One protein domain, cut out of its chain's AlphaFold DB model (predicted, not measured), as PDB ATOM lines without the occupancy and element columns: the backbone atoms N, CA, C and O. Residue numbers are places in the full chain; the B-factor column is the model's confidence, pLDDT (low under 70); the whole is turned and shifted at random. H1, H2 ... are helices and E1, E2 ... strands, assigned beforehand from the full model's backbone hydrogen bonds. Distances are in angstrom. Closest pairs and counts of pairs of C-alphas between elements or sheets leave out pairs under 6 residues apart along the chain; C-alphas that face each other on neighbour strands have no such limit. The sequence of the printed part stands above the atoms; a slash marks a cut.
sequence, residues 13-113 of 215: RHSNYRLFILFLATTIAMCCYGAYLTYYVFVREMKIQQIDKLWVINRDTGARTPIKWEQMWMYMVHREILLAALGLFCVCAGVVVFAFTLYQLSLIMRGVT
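Overview. This is residues 13 to 113 of the 215 residues of the protein "Palmitoyltransferase" of Powellomyces hirtus (UniProt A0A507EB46). Two long helices, H1 and H3, run side by side in opposite ways, with short H2 crosswise near one end and the small antiparallel hairpin of E1 and E2 at that tip. The 101 printed residues, mostly helix, hold H1, E1, E2, H2 and H3 in that order. The whole is extended, a rod of 68 by 25 by 17 A, radius of gyration of the C-alphas 20.6 A.

Along the chain. H1, residues 13 to 48, starts at C-alpha (-21.452, 102.338, 24.019) and is 52.3 A long. E1 is 55 to 57, E2 64 to 66, H2 69 to 79. H3, residues 81 to 110, is 43.6 A long and ends at C-alpha (-36.386, 102.894, 33.947).

Arrangement. H1 and H3 touch at a shallow tilt of 30 degrees; their closest C-alphas, Cys 31 and Cys 90, are 4.8 A apart. H2 is close to H1 but not clearly touching, C-alphas Met 46 and Met 76 being closest at 7.5 A. N 56 and O 65 of E1 and E2 are 3.0 A apart, within hydrogen-bond range. Every O i to N i+4 pair is within range in H2 and H3, and 31 of 32 in H1.

Size, cuts and confidence. The C-alphas of Arg 13 and Gly 62 are farthest apart, 68.7 A. The printed part has no cut and no long link. Residues 13 to 15 and 109 to 113 have pLDDT under 70.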
ATOM      1  N   ARG A  13     -20.182 102.975  23.611       46.16
ATOM      2  CA  ARG A  13     -21.452 102.338  24.019       46.16
ATOM      3  C   ARG A  13     -22.602 103.339  24.162       46.16
ATOM      4  O   ARG A  13     -23.699 103.071  23.681       46.16
ATOM      5  N   HIS A  14     -22.341 104.489  24.782       53.59
ATOM      6  CA  HIS A  14     -23.350 105.529  24.967       53.59
ATOM      7  C   HIS A  14     -23.624 106.302  23.659       53.59
ATOM      8  O   HIS A  14     -24.750 106.728  23.416       53.59
ATOM      9  N   SER A  15     -22.631 106.422  22.771       59.19
ATOM     10  CA  SER A  15     -22.804 107.002  21.431       59.19
ATOM     11  C   SER A  15     -23.624 106.097  20.498       59.19
ATOM     12  O   SER A  15     -24.551 106.562  19.839       59.19
ATOM     13  N   ASN A  16     -23.375 104.784  20.504       70.25
ATOM     14  CA  ASN A  16     -24.084 103.835  19.638       70.25
ATOM     15  C   ASN A  16     -25.574 103.737  19.957       70.25
ATOM     16  O   ASN A  16     -26.392 103.658  19.046       70.25
ATOM     17  N   TYR A  17     -25.942 103.749  21.240       75.50
ATOM     18  CA  TYR A  17     -27.348 103.657  21.623       75.50
ATOM     19  C   TYR A  17     -28.116 104.945  21.223       75.50
ATOM     20  O   TYR A  17     -29.251 104.861  20.758       75.50
ATOM     21  N   ARG A  18     -27.488 106.133  21.288       77.12
ATOM     22  CA  ARG A  18     -28.083 107.377  20.762       77.12
ATOM     23  C   ARG A  18     -28.310 107.316  19.267       77.12
ATOM     24  O   ARG A  18     -29.384 107.676  18.801       77.12
ATOM     25  N   LEU A  19     -27.304 106.849  18.529       81.69
ATOM     26  CA  LEU A  19     -27.412 106.654  17.085       81.69
ATOM     27  C   LEU A  19     -28.514 105.651  16.749       81.69
ATOM     28  O   LEU A  19     -29.236 105.853  15.782       81.69
ATOM     29  N   PHE A  20     -28.696 104.621  17.573       85.69
ATOM     30  CA  PHE A  20     -29.781 103.663  17.429       85.69
ATOM     31  C   PHE A  20     -31.162 104.294  17.654       85.69
ATOM     32  O   PHE A  20     -32.041 104.126  16.815       85.69
ATOM     33  N   ILE A  21     -31.365 105.072  18.723       86.06
ATOM     34  CA  ILE A  21     -32.639 105.784  18.933       86.06
ATOM     35  C   ILE A  21     -32.881 106.827  17.841       86.06
ATOM     36  O   ILE A  21     -34.000 106.944  17.349       86.06
ATOM     37  N   LEU A  22     -31.843 107.550  17.415       88.38
ATOM     38  CA  LEU A  22     -31.938 108.498  16.307       88.38
ATOM     39  C   LEU A  22     -32.313 107.786  15.004       88.38
ATOM     40  O   LEU A  22     -33.172 108.272  14.278       88.38
ATOM     41  N   PHE A  23     -31.723 106.621  14.733       90.12
ATOM     42  CA  PHE A  23     -32.071 105.767  13.601       90.12
ATOM     43  C   PHE A  23     -33.535 105.313  13.657       90.12
ATOM     44  O   PHE A  23     -34.237 105.360  12.649       90.12
ATOM     45  N   LEU A  24     -34.032 104.916  14.828       92.50
ATOM     46  CA  LEU A  24     -35.437 104.550  14.990       92.50
ATOM     47  C   LEU A  24     -36.359 105.754  14.752       92.50
ATOM     48  O   LEU A  24     -37.347 105.640  14.029       92.50
ATOM     49  N   ALA A  25     -36.006 106.921  15.293       91.31
ATOM     50  CA  ALA A  25     -36.768 108.154  15.126       91.31
ATOM     51  C   ALA A  25     -36.822 108.615  13.660       91.31
ATOM     52  O   ALA A  25     -37.898 108.940  13.158       91.31
ATOM     53  N   THR A  26     -35.692 108.603  12.947       94.62
ATOM     54  CA  THR A  26     -35.655 108.937  11.515       94.62
ATOM     55  C   THR A  26     -36.400 107.904  10.678       94.62
ATOM     56  O   THR A  26     -37.093 108.285   9.740       94.62
ATOM     57  N   THR A  27     -36.344 106.620  11.040       94.50
ATOM     58  CA  THR A  27     -37.125 105.567  10.373       94.50
ATOM     59  C   THR A  27     -38.627 105.806  10.526       94.50
ATOM     60  O   THR A  27     -39.350 105.783   9.532       94.50
ATOM     61  N   ILE A  28     -39.105 106.122  11.736       95.81
ATOM     62  CA  ILE A  28     -40.512 106.488  11.972       95.81
ATOM     63  C   ILE A  28     -40.883 107.720  11.147       95.81
ATOM     64  O   ILE A  28     -41.915 107.713  10.480       95.81
ATOM     65  N   ALA A  29     -40.038 108.756  11.143       96.19
ATOM     66  CA  ALA A  29     -40.277 109.964  10.360       96.19
ATOM     67  C   ALA A  29     -40.392 109.660   8.856       96.19
ATOM     68  O   ALA A  29     -41.320 110.141   8.207       96.19
ATOM     69  N   MET A  30     -39.514 108.811   8.316       95.94
ATOM     70  CA  MET A  30     -39.558 108.367   6.919       95.94
ATOM     71  C   MET A  30     -40.820 107.553   6.611       95.94
ATOM     72  O   MET A  30     -41.459 107.792   5.588       95.94
ATOM     73  N   CYS A  31     -41.228 106.637   7.495       96.88
ATOM     74  CA  CYS A  31     -42.469 105.876   7.342       96.88
ATOM     75  C   CYS A  31     -43.709 106.782   7.386       96.88
ATOM     76  O   CYS A  31     -44.575 106.664   6.520       96.88
ATOM     77  N   CYS A  32     -43.781 107.718   8.336       96.12
ATOM     78  CA  CYS A  32     -44.867 108.693   8.434       96.12
ATOM     79  C   CYS A  32     -44.926 109.601   7.203       96.12
ATOM     80  O   CYS A  32     -46.003 109.841   6.664       96.12
ATOM     81  N   TYR A  33     -43.773 110.074   6.726       97.19
ATOM     82  CA  TYR A  33     -43.688 110.895   5.525       97.19
ATOM     83  C   TYR A  33     -44.111 110.119   4.270       97.19
ATOM     84  O   TYR A  33     -44.896 110.626   3.473       97.19
ATOM     85  N   GLY A  34     -43.672 108.864   4.126       96.81
ATOM     86  CA  GLY A  34     -44.098 107.977   3.042       96.81
ATOM     87  C   GLY A  34     -45.602 107.690   3.073       96.81
ATOM     88  O   GLY A  34     -46.271 107.796   2.045       96.81
ATOM     89  N   ALA A  35     -46.166 107.415   4.250       96.38
ATOM     90  CA  ALA A  35     -47.607 107.233   4.432       96.38
ATOM     91  C   ALA A  35     -48.398 108.515   4.106       96.38
ATOM     92  O   ALA A  35     -49.426 108.464   3.437       96.38
ATOM     93  N   TYR A  36     -47.894 109.682   4.515       96.88
ATOM     94  CA  TYR A  36     -48.506 110.973   4.200       96.88
ATOM     95  C   TYR A  36     -48.491 111.272   2.696       96.88
ATOM     96  O   TYR A  36     -49.523 111.633   2.128       96.88
ATOM     97  N   LEU A  37     -47.344 111.089   2.033       96.56
ATOM     98  CA  LEU A  37     -47.218 111.300   0.592       96.56
ATOM     99  C   LEU A  37     -48.104 110.342  -0.199       96.56
ATOM    100  O   LEU A  37     -48.821 110.781  -1.096       96.56
ATOM    101  N   THR A  38     -48.082 109.050   0.138       95.38
ATOM    102  CA  THR A  38     -48.923 108.048  -0.530       95.38
ATOM    103  C   THR A  38     -50.397 108.392  -0.371       95.38
ATOM    104  O   THR A  38     -51.097 108.437  -1.377       95.38
ATOM    105  N   TYR A  39     -50.852 108.755   0.833       94.31
ATOM    106  CA  TYR A  39     -52.215 109.234   1.071       94.31
ATOM    107  C   TYR A  39     -52.562 110.478   0.239       94.31
ATOM    108  O   TYR A  39     -53.617 110.522  -0.397       94.31
ATOM    109  N   TYR A  40     -51.678 111.477   0.193       95.38
ATOM    110  CA  TYR A  40     -51.907 112.706  -0.568       95.38
ATOM    111  C   TYR A  40     -52.036 112.443  -2.074       95.38
ATOM    112  O   TYR A  40     -52.956 112.952  -2.720       95.38
ATOM    113  N   VAL A  41     -51.147 111.614  -2.633       94.38
ATOM    114  CA  VAL A  41     -51.219 111.189  -4.038       94.38
ATOM    115  C   VAL A  41     -52.513 110.418  -4.287       94.38
ATOM    116  O   VAL A  41     -53.212 110.715  -5.251       94.38
ATOM    117  N   PHE A  42     -52.889 109.509  -3.386       91.62
ATOM    118  CA  PHE A  42     -54.116 108.719  -3.494       91.62
ATOM    119  C   PHE A  42     -55.362 109.608  -3.587       91.62
ATOM    120  O   PHE A  42     -56.155 109.488  -4.517       91.62
ATOM    121  N   VAL A  43     -55.498 110.576  -2.676       90.38
ATOM    122  CA  VAL A  43     -56.617 111.532  -2.668       90.38
ATOM    123  C   VAL A  43     -56.623 112.400  -3.928       90.38
ATOM    124  O   VAL A  43     -57.691 112.731  -4.452       90.38
ATOM    125  N   ARG A  44     -55.449 112.783  -4.440       92.06
ATOM    126  CA  ARG A  44     -55.343 113.558  -5.680       92.06
ATOM    127  C   ARG A  44     -55.800 112.747  -6.891       92.06
ATOM    128  O   ARG A  44     -56.579 113.267  -7.688       92.06
ATOM    129  N   GLU A  45     -55.383 111.490  -6.995       89.94
ATOM    130  CA  GLU A  45     -55.828 110.581  -8.056       89.94
ATOM    131  C   GLU A  45     -57.342 110.354  -8.009       89.94
ATOM    132  O   GLU A  45     -58.010 110.420  -9.041       89.94
ATOM    133  N   MET A  46     -57.923 110.215  -6.813       88.25
ATOM    134  CA  MET A  46     -59.378 110.093  -6.645       88.25
ATOM    135  C   MET A  46     -60.131 111.303  -7.211       88.25
ATOM    136  O   MET A  46     -61.165 111.141  -7.862       88.25
ATOM    137  N   LYS A  47     -59.605 112.517  -6.997       89.19
ATOM    138  CA  LYS A  47     -60.206 113.761  -7.501       89.19
ATOM    139  C   LYS A  47     -60.062 113.913  -9.014       89.19
ATOM    140  O   LYS A  47     -61.018 114.320  -9.667       89.19
ATOM    141  N   ILE A  48     -58.894 113.593  -9.575       88.62
ATOM    142  CA  ILE A  48     -58.648 113.687 -11.026       88.62
ATOM    143  C   ILE A  48     -59.576 112.745 -11.788       88.62
ATOM    144  O   ILE A  48     -60.127 113.109 -12.824       88.62
ATOM    145  N   GLN A  49     -59.788 111.550 -11.245       82.75
ATOM    146  CA  GLN A  49     -60.615 110.521 -11.861       82.75
ATOM    147  C   GLN A  49     -62.120 110.713 -11.607       82.75
ATOM    148  O   GLN A  49     -62.911 109.918 -12.107       82.75
ATOM    149  N   GLN A  50     -62.513 111.753 -10.857       83.56
ATOM    150  CA  GLN A  50     -63.903 112.062 -10.493       83.56
ATOM    151  C   GLN A  50     -64.650 110.841  -9.935       83.56
ATOM    152  O   GLN A  50     -65.771 110.534 -10.352       83.56
ATOM    153  N   ILE A  51     -64.007 110.110  -9.013       79.06
ATOM    154  CA  ILE A  51     -64.554 108.842  -8.501       79.06
ATOM    155  C   ILE A  51     -65.855 109.035  -7.724       79.06
ATOM    156  O   ILE A  51     -66.725 108.169  -7.734       79.06
ATOM    157  N   ASP A  52     -66.038 110.216  -7.151       74.69
ATOM    158  CA  ASP A  52     -67.271 110.674  -6.518       74.69
ATOM    159  C   ASP A  52     -68.501 110.622  -7.442       74.69
ATOM    160  O   ASP A  52     -69.627 110.528  -6.958       74.69
ATOM    161  N   LYS A  53     -68.302 110.637  -8.767       77.19
ATOM    162  CA  LYS A  53     -69.381 110.596  -9.764       77.19
ATOM    163  C   LYS A  53     -69.615 109.209 -10.366       77.19
ATOM    164  O   LYS A  53     -70.478 109.077 -11.237       77.19
ATOM    165  N   LEU A  54     -68.862 108.186  -9.949       78.44
ATOM    166  CA  LEU A  54     -69.057 106.826 -10.450       78.44
ATOM    167  C   LEU A  54     -70.312 106.175  -9.851       78.44
ATOM    168  O   LEU A  54     -70.628 106.312  -8.667       78.44
ATOM    169  N   TRP A  55     -71.003 105.410 -10.697       77.94
ATOM    170  CA  TRP A  55     -72.197 104.650 -10.342       77.94
ATOM    171  C   TRP A  55     -71.866 103.163 -10.315       77.94
ATOM    172  O   TRP A  55     -71.290 102.637 -11.269       77.94
ATOM    173  N   VAL A  56     -72.263 102.478  -9.245       80.50
ATOM    174  CA  VAL A  56     -72.125 101.023  -9.129       80.50
ATOM    175  C   VAL A  56     -73.475 100.385  -9.440       80.50
ATOM    176  O   VAL A  56     -74.508 100.808  -8.917       80.50
ATOM    177  N   ILE A  57     -73.467  99.376 -10.310       81.56
ATOM    178  CA  ILE A  57     -74.660  98.602 -10.666       81.56
ATOM    179  C   ILE A  57     -74.684  97.356  -9.784       81.56
ATOM    180  O   ILE A  57     -73.757  96.547  -9.828       81.56
ATOM    181  N   ASN A  58     -75.742  97.190  -8.989       78.19
ATOM    182  CA  ASN A  58     -75.953  95.945  -8.254       78.19
ATOM    183  C   ASN A  58     -76.314  94.816  -9.224       78.19
ATOM    184  O   ASN A  58     -77.255  94.949 -10.005       78.19
ATOM    185  N   ARG A  59     -75.584  93.698  -9.151       75.56
ATOM    186  CA  ARG A  59     -75.769  92.546 -10.047       75.56
ATOM    187  C   ARG A  59     -77.145  91.887  -9.896       75.56
ATOM    188  O   ARG A  59     -77.680  91.412 -10.890       75.56
ATOM    189  N   ASP A  60     -77.720  91.912  -8.692       76.00
ATOM    190  CA  ASP A  60     -78.975  91.211  -8.386       76.00
ATOM    191  C   ASP A  60     -80.232  92.073  -8.593       76.00
ATOM    192  O   ASP A  60     -81.272  91.567  -9.004       76.00
ATOM    193  N   THR A  61     -80.156  93.384  -8.338       77.69
ATOM    194  CA  THR A  61     -81.308  94.306  -8.426       77.69
ATOM    195  C   THR A  61     -81.255  95.246  -9.629       77.69
ATOM    196  O   THR A  61     -82.222  95.959  -9.888       77.69
ATOM    197  N   GLY A  62     -80.126  95.313 -10.344       76.56
ATOM    198  CA  GLY A  62     -79.906  96.236 -11.466       76.56
ATOM    199  C   GLY A  62     -79.922  97.724 -11.084       76.56
ATOM    200  O   GLY A  62     -79.751  98.588 -11.946       76.56
ATOM    201  N   ALA A  63     -80.116  98.044  -9.801       78.19
ATOM    202  CA  ALA A  63     -80.226  99.408  -9.314       78.19
ATOM    203  C   ALA A  63     -78.862 100.110  -9.355       78.19
ATOM    204  O   ALA A  63     -77.838  99.551  -8.946       78.19
ATOM    205  N   ARG A  64     -78.866 101.358  -9.836       79.38
ATOM    206  CA  ARG A  64     -77.695 102.240  -9.834       79.38
ATOM    207  C   ARG A  64     -77.623 102.950  -8.494       79.38
ATOM    208  O   ARG A  64     -78.474 103.783  -8.194       79.38
ATOM    209  N   THR A  65     -76.609 102.633  -7.705       83.69
ATOM    210  CA  THR A  65     -76.343 103.320  -6.438       83.69
ATOM    211  C   THR A  65     -75.050 104.122  -6.542       83.69
ATOM    212  O   THR A  65     -74.112 103.662  -7.204       83.69
ATOM    213  N   PRO A  66     -74.969 105.305  -5.906       82.88
ATOM    214  CA  PRO A  66     -73.709 106.033  -5.808       82.88
ATOM    215  C   PRO A  66     -72.664 105.177  -5.084       82.88
ATOM    216  O   PRO A  66     -73.007 104.361  -4.220       82.88
ATOM    217  N   ILE A  67     -71.395 105.337  -5.458       82.81
ATOM    218  CA  ILE A  67     -70.306 104.534  -4.900       82.81
ATOM    219  C   ILE A  67     -70.134 104.803  -3.397       82.81
ATOM    220  O   ILE A  67     -70.086 105.949  -2.948       82.81
ATOM    221  N   LYS A  68     -70.046 103.735  -2.597       86.69
ATOM    222  CA  LYS A  68     -69.744 103.847  -1.162       86.69
ATOM    223  C   LYS A  68     -68.253 104.108  -0.941       86.69
ATOM    224  O   LYS A  68     -67.419 103.712  -1.753       86.69
ATOM    225  N   TRP A  69     -67.908 104.687   0.210       81.44
ATOM    226  CA  TRP A  69     -66.517 104.967   0.596       81.44
ATOM    227  C   TRP A  69     -65.603 103.731   0.521       81.44
ATOM    228  O   TRP A  69     -64.525 103.795  -0.059       81.44
ATOM    229  N   GLU A  70     -66.051 102.585   1.035       87.06
ATOM    230  CA  GLU A  70     -65.279 101.330   1.010       87.06
ATOM    231  C   GLU A  70     -65.017 100.828  -0.418       87.06
ATOM    232  O   GLU A  70     -63.902 100.426  -0.752       87.06
ATOM    233  N   GLN A  71     -66.032 100.909  -1.284       86.62
ATOM    234  CA  GLN A  71     -65.933 100.503  -2.689       86.62
ATOM    235  C   GLN A  71     -64.979 101.413  -3.463       86.62
ATOM    236  O   GLN A  71     -64.226 100.941  -4.310       86.62
ATOM    237  N   MET A  72     -64.982 102.707  -3.146       85.00
ATOM    238  CA  MET A  72     -64.068 103.684  -3.720       85.00
ATOM    239  C   MET A  72     -62.607 103.380  -3.352       85.00
ATOM    240  O   MET A  72     -61.742 103.412  -4.228       85.00
ATOM    241  N   TRP A  73     -62.332 103.012  -2.096       86.12
ATOM    242  CA  TRP A  73     -60.995 102.571  -1.682       86.12
ATOM    243  C   TRP A  73     -60.574 101.271  -2.359       86.12
ATOM    244  O   TRP A  73     -59.486 101.220  -2.924       86.12
ATOM    245  N   MET A  74     -61.429 100.243  -2.368       88.44
ATOM    246  CA  MET A  74     -61.130  98.977  -3.051       88.44
ATOM    247  C   MET A  74     -60.855  99.173  -4.543       88.44
ATOM    248  O   MET A  74     -59.899  98.605  -5.070       88.44
ATOM    249  N   TYR A  75     -61.657 100.002  -5.215       88.31
ATOM    250  CA  TYR A  75     -61.459 100.330  -6.623       88.31
ATOM    251  C   TYR A  75     -60.099 100.992  -6.859       88.31
ATOM    252  O   TYR A  75     -59.362 100.593  -7.761       88.31
ATOM    253  N   MET A  76     -59.731 101.965  -6.023       87.25
ATOM    254  CA  MET A  76     -58.457 102.659  -6.182       87.25
ATOM    255  C   MET A  76     -57.257 101.762  -5.852       87.25
ATOM    256  O   MET A  76     -56.257 101.806  -6.560       87.25
ATOM    257  N   VAL A  77     -57.363 100.897  -4.837       91.62
ATOM    258  CA  VAL A  77     -56.327  99.897  -4.522       91.62
ATOM    259  C   VAL A  77     -56.122  98.934  -5.689       91.62
ATOM    260  O   VAL A  77     -54.986  98.597  -6.009       91.62
ATOM    261  N   HIS A  78     -57.202  98.501  -6.340       91.31
ATOM    262  CA  HIS A  78     -57.107  97.623  -7.503       91.31
ATOM    263  C   HIS A  78     -56.426  98.314  -8.689       91.31
ATOM    264  O   HIS A  78     -55.625  97.699  -9.390       91.31
ATOM    265  N   ARG A  79     -56.731  99.596  -8.903       88.62
ATOM    266  CA  ARG A  79     -56.182 100.377 -10.009       88.62
ATOM    267  C   ARG A  79     -54.703 100.716  -9.811       88.62
ATOM    268  O   ARG A  79     -53.908 100.497 -10.714       88.62
ATOM    269  N   GLU A  80     -54.346 101.222  -8.634       90.94
ATOM    270  CA  GLU A  80     -52.997 101.685  -8.295       90.94
ATOM    271  C   GLU A  80     -52.379 100.800  -7.204       90.94
ATOM    272  O   GLU A  80     -52.039 101.251  -6.103       90.94
ATOM    273  N   ILE A  81     -52.230  99.509  -7.516       93.69
ATOM    274  CA  ILE A  81     -51.774  98.491  -6.557       93.69
ATOM    275  C   ILE A  81     -50.400  98.807  -5.957       93.69
ATOM    276  O   ILE A  81     -50.175  98.558  -4.776       93.69
ATOM    277  N   LEU A  82     -49.490  99.398  -6.739       94.94
ATOM    278  CA  LEU A  82     -48.149  99.757  -6.271       94.94
ATOM    279  C   LEU A  82     -48.197 100.871  -5.223       94.94
ATOM    280  O   LEU A  82     -47.534 100.776  -4.191       94.94
ATOM    281  N   LEU A  83     -49.006 101.907  -5.460       93.62
ATOM    282  CA  LEU A  83     -49.156 103.026  -4.534       93.62
ATOM    283  C   LEU A  83     -49.852 102.579  -3.242       93.62
ATOM    284  O   LEU A  83     -49.428 102.953  -2.148       93.62
ATOM    285  N   ALA A  84     -50.878 101.734  -3.371       93.88
ATOM    286  CA  ALA A  84     -51.570 101.132  -2.237       93.88
ATOM    287  C   ALA A  84     -50.640 100.235  -1.403       93.88
ATOM    288  O   ALA A  84     -50.604 100.359  -0.179       93.88
ATOM    289  N   ALA A  85     -49.854  99.370  -2.052       95.75
ATOM    290  CA  ALA A  85     -48.900  98.492  -1.380       95.75
ATOM    291  C   ALA A  85     -47.800  99.287  -0.662       95.75
ATOM    292  O   ALA A  85     -47.468  98.969   0.479       95.75
ATOM    293  N   LEU A  86     -47.276 100.346  -1.290       96.00
ATOM    294  CA  LEU A  86     -46.290 101.235  -0.677       96.00
ATOM    295  C   LEU A  86     -46.856 101.933   0.567       96.00
ATOM    296  O   LEU A  86     -46.215 101.927   1.615       96.00
ATOM    297  N   GLY A  87     -48.066 102.494   0.471       95.62
ATOM    298  CA  GLY A  87     -48.731 103.142   1.603       95.62
ATOM    299  C   GLY A  87     -48.973 102.174   2.763       95.62
ATOM    300  O   GLY A  87     -48.624 102.477   3.904       95.62
ATOM    301  N   LEU A  88     -49.487 100.976   2.467       95.62
ATOM    302  CA  LEU A  88     -49.698  99.922   3.460       95.62
ATOM    303  C   LEU A  88     -48.382  99.499   4.124       95.62
ATOM    304  O   LEU A  88     -48.320  99.384   5.347       95.62
ATOM    305  N   PHE A  89     -47.324  99.306   3.336       97.12
ATOM    306  CA  PHE A  89     -46.002  98.963   3.850       97.12
ATOM    307  C   PHE A  89     -45.467 100.044   4.793       97.12
ATOM    308  O   PHE A  89     -45.032  99.719   5.896       97.12
ATOM    309  N   CYS A  90     -45.548 101.323   4.410       97.19
ATOM    310  CA  CYS A  90     -45.116 102.436   5.255       97.19
ATOM    311  C   CYS A  90     -45.876 102.486   6.585       97.19
ATOM    312  O   CYS A  90     -45.253 102.704   7.623       97.19
ATOM    313  N   VAL A  91     -47.191 102.245   6.578       96.81
ATOM    314  CA  VAL A  91     -47.996 102.202   7.808       96.81
ATOM    315  C   VAL A  91     -47.599 101.013   8.681       96.81
ATOM    316  O   VAL A  91     -47.287 101.206   9.854       96.81
ATOM    317  N   CYS A  92     -47.550  99.798   8.132       97.31
ATOM    318  CA  CYS A  92     -47.199  98.596   8.894       97.31
ATOM    319  C   CYS A  92     -45.779  98.674   9.471       97.31
ATOM    320  O   CYS A  92     -45.581  98.440  10.664       97.31
ATOM    321  N   ALA A  93     -44.797  99.053   8.650       96.31
ATOM    322  CA  ALA A  93     -43.421  99.249   9.093       96.31
ATOM    323  C   ALA A  93     -43.334 100.356  10.154       96.31
ATOM    324  O   ALA A  93     -42.701 100.161  11.190       96.31
ATOM    325  N   GLY A  94     -44.032 101.477   9.946       96.12
ATOM    326  CA  GLY A  94     -44.102 102.577  10.905       96.12
ATOM    327  C   GLY A  94     -44.646 102.140  12.265       96.12
ATOM    328  O   GLY A  94     -44.040 102.458  13.284       96.12
ATOM    329  N   VAL A  95     -45.727 101.354  12.296       96.50
ATOM    330  CA  VAL A  95     -46.318 100.820  13.538       96.50
ATOM    331  C   VAL A  95     -45.340  99.905  14.276       96.50
ATOM    332  O   VAL A  95     -45.159 100.056  15.485       96.50
ATOM    333  N   VAL A  96     -44.679  98.985  13.568       96.25
ATOM    334  CA  VAL A  96     -43.710  98.056  14.173       96.25
ATOM    335  C   VAL A  96     -42.525  98.813  14.770       96.25
ATOM    336  O   VAL A  96     -42.169  98.596  15.930       96.25
ATOM    337  N   VAL A  97     -41.934  99.735  14.006       95.25
ATOM    338  CA  VAL A  97     -40.787 100.527  14.470       95.25
ATOM    339  C   VAL A  97     -41.199 101.448  15.618       95.25
ATOM    340  O   VAL A  97     -40.449 101.589  16.583       95.25
ATOM    341  N   PHE A  98     -42.401 102.025  15.580       93.31
ATOM    342  CA  PHE A  98     -42.933 102.847  16.666       93.31
ATOM    343  C   PHE A  98     -43.112 102.050  17.962       93.31
ATOM    344  O   PHE A  98     -42.607 102.467  19.004       93.31
ATOM    345  N   ALA A  99     -43.747 100.875  17.905       93.75
ATOM    346  CA  ALA A  99     -43.917 100.003  19.067       93.75
ATOM    347  C   ALA A  99     -42.567  99.589  19.669       93.75
ATOM    348  O   ALA A  99     -42.360  99.662  20.881       93.75
ATOM    349  N   PHE A 100     -41.612  99.225  18.812       90.38
ATOM    350  CA  PHE A 100     -40.260  98.901  19.241       90.38
ATOM    351  C   PHE A 100     -39.542 100.108  19.864       90.38
ATOM    352  O   PHE A 100     -38.879  99.971  20.889       90.38
ATOM    353  N   THR A 101     -39.718 101.307  19.313       89.50
ATOM    354  CA  THR A 101     -39.133 102.541  19.861       89.50
ATOM    355  C   THR A 101     -39.703 102.874  21.233       89.50
ATOM    356  O   THR A 101     -38.940 103.218  22.132       89.50
ATOM    357  N   LEU A 102     -41.016 102.720  21.434       88.75
ATOM    358  CA  LEU A 102     -41.642 102.879  22.749       88.75
ATOM    359  C   LEU A 102     -41.090 101.879  23.764       88.75
ATOM    360  O   LEU A 102     -40.829 102.245  24.908       88.75
ATOM    361  N   TYR A 103     -40.866 100.633  23.344       87.06
ATOM    362  CA  TYR A 103     -40.230  99.637  24.194       87.06
ATOM    363  C   TYR A 103     -38.819 100.075  24.610       87.06
ATOM    364  O   TYR A 103     -38.520 100.101  25.804       87.06
ATOM    365  N   GLN A 104     -37.985 100.517  23.664       85.50
ATOM    366  CA  GLN A 104     -36.650 101.036  23.981       85.50
ATOM    367  C   GLN A 104     -36.718 102.261  24.901       85.50
ATOM    368  O   GLN A 104     -35.987 102.340  25.887       85.50
ATOM    369  N   LEU A 105     -37.653 103.180  24.650       83.25
ATOM    370  CA  LEU A 105     -37.879 104.346  25.498       83.25
ATOM    371  C   LEU A 105     -38.291 103.941  26.918       83.25
ATOM    372  O   LEU A 105     -37.836 104.540  27.885       83.25
ATOM    373  N   SER A 106     -39.093 102.891  27.079       82.25
ATOM    374  CA  SER A 106     -39.482 102.395  28.401       82.25
ATOM    375  C   SER A 106     -38.291 101.860  29.208       82.25
ATOM    376  O   SER A 106     -38.224 102.078  30.418       82.25
ATOM    377  N   LEU A 107     -37.319 101.218  28.548       78.81
ATOM    378  CA  LEU A 107     -36.084 100.737  29.178       78.81
ATOM    379  C   LEU A 107     -35.236 101.909  29.680       78.81
ATOM    380  O   LEU A 107     -34.813 101.939  30.837       78.81
ATOM    381  N   ILE A 108     -35.099 102.926  28.833       77.12
ATOM    382  CA  ILE A 108     -34.416 104.186  29.128       77.12
ATOM    383  C   ILE A 108     -35.041 104.884  30.335       77.12
ATOM    384  O   ILE A 108     -34.341 105.271  31.268       77.12
ATOM    385  N   MET A 109     -36.367 105.029  30.336       69.25
ATOM    386  CA  MET A 109     -37.100 105.704  31.410       69.25
ATOM    387  C   MET A 109     -36.876 105.005  32.754       69.25
ATOM    388  O   MET A 109     -36.826 105.660  33.793       69.25
ATOM    389  N   ARG A 110     -36.693 103.679  32.744       69.69
ATOM    390  CA  ARG A 110     -36.386 102.894  33.947       69.69
ATOM    391  C   ARG A 110     -34.902 102.945  34.327       69.69
ATOM    392  O   ARG A 110     -34.562 102.540  35.435       69.69
ATOM    393  N   GLY A 111     -34.045 103.452  33.440       67.00
ATOM    394  CA  GLY A 111     -32.590 103.431  33.584       67.00
ATOM    395  C   GLY A 111     -32.010 102.022  33.503       67.00
ATOM    396  O   GLY A 111     -30.950 101.783  34.055       67.00
ATOM    397  N   VAL A 112     -32.717 101.071  32.885       65.81
ATOM    398  CA  VAL A 112     -32.333  99.653  32.888       65.81
ATOM    399  C   VAL A 112     -31.993  99.227  31.468       65.81
ATOM    400  O   VAL A 112     -32.774  99.452  30.543       65.81
ATOM    401  N   THR A 113     -30.846  98.584  31.272       69.12
ATOM    402  CA  THR A 113     -30.526  97.963  29.976       69.12
ATOM    403  C   THR A 113     -31.264  96.629  29.818       69.12
ATOM    404  O   THR A 113     -31.574  95.973  30.807       69.12
TER     405      THR A 113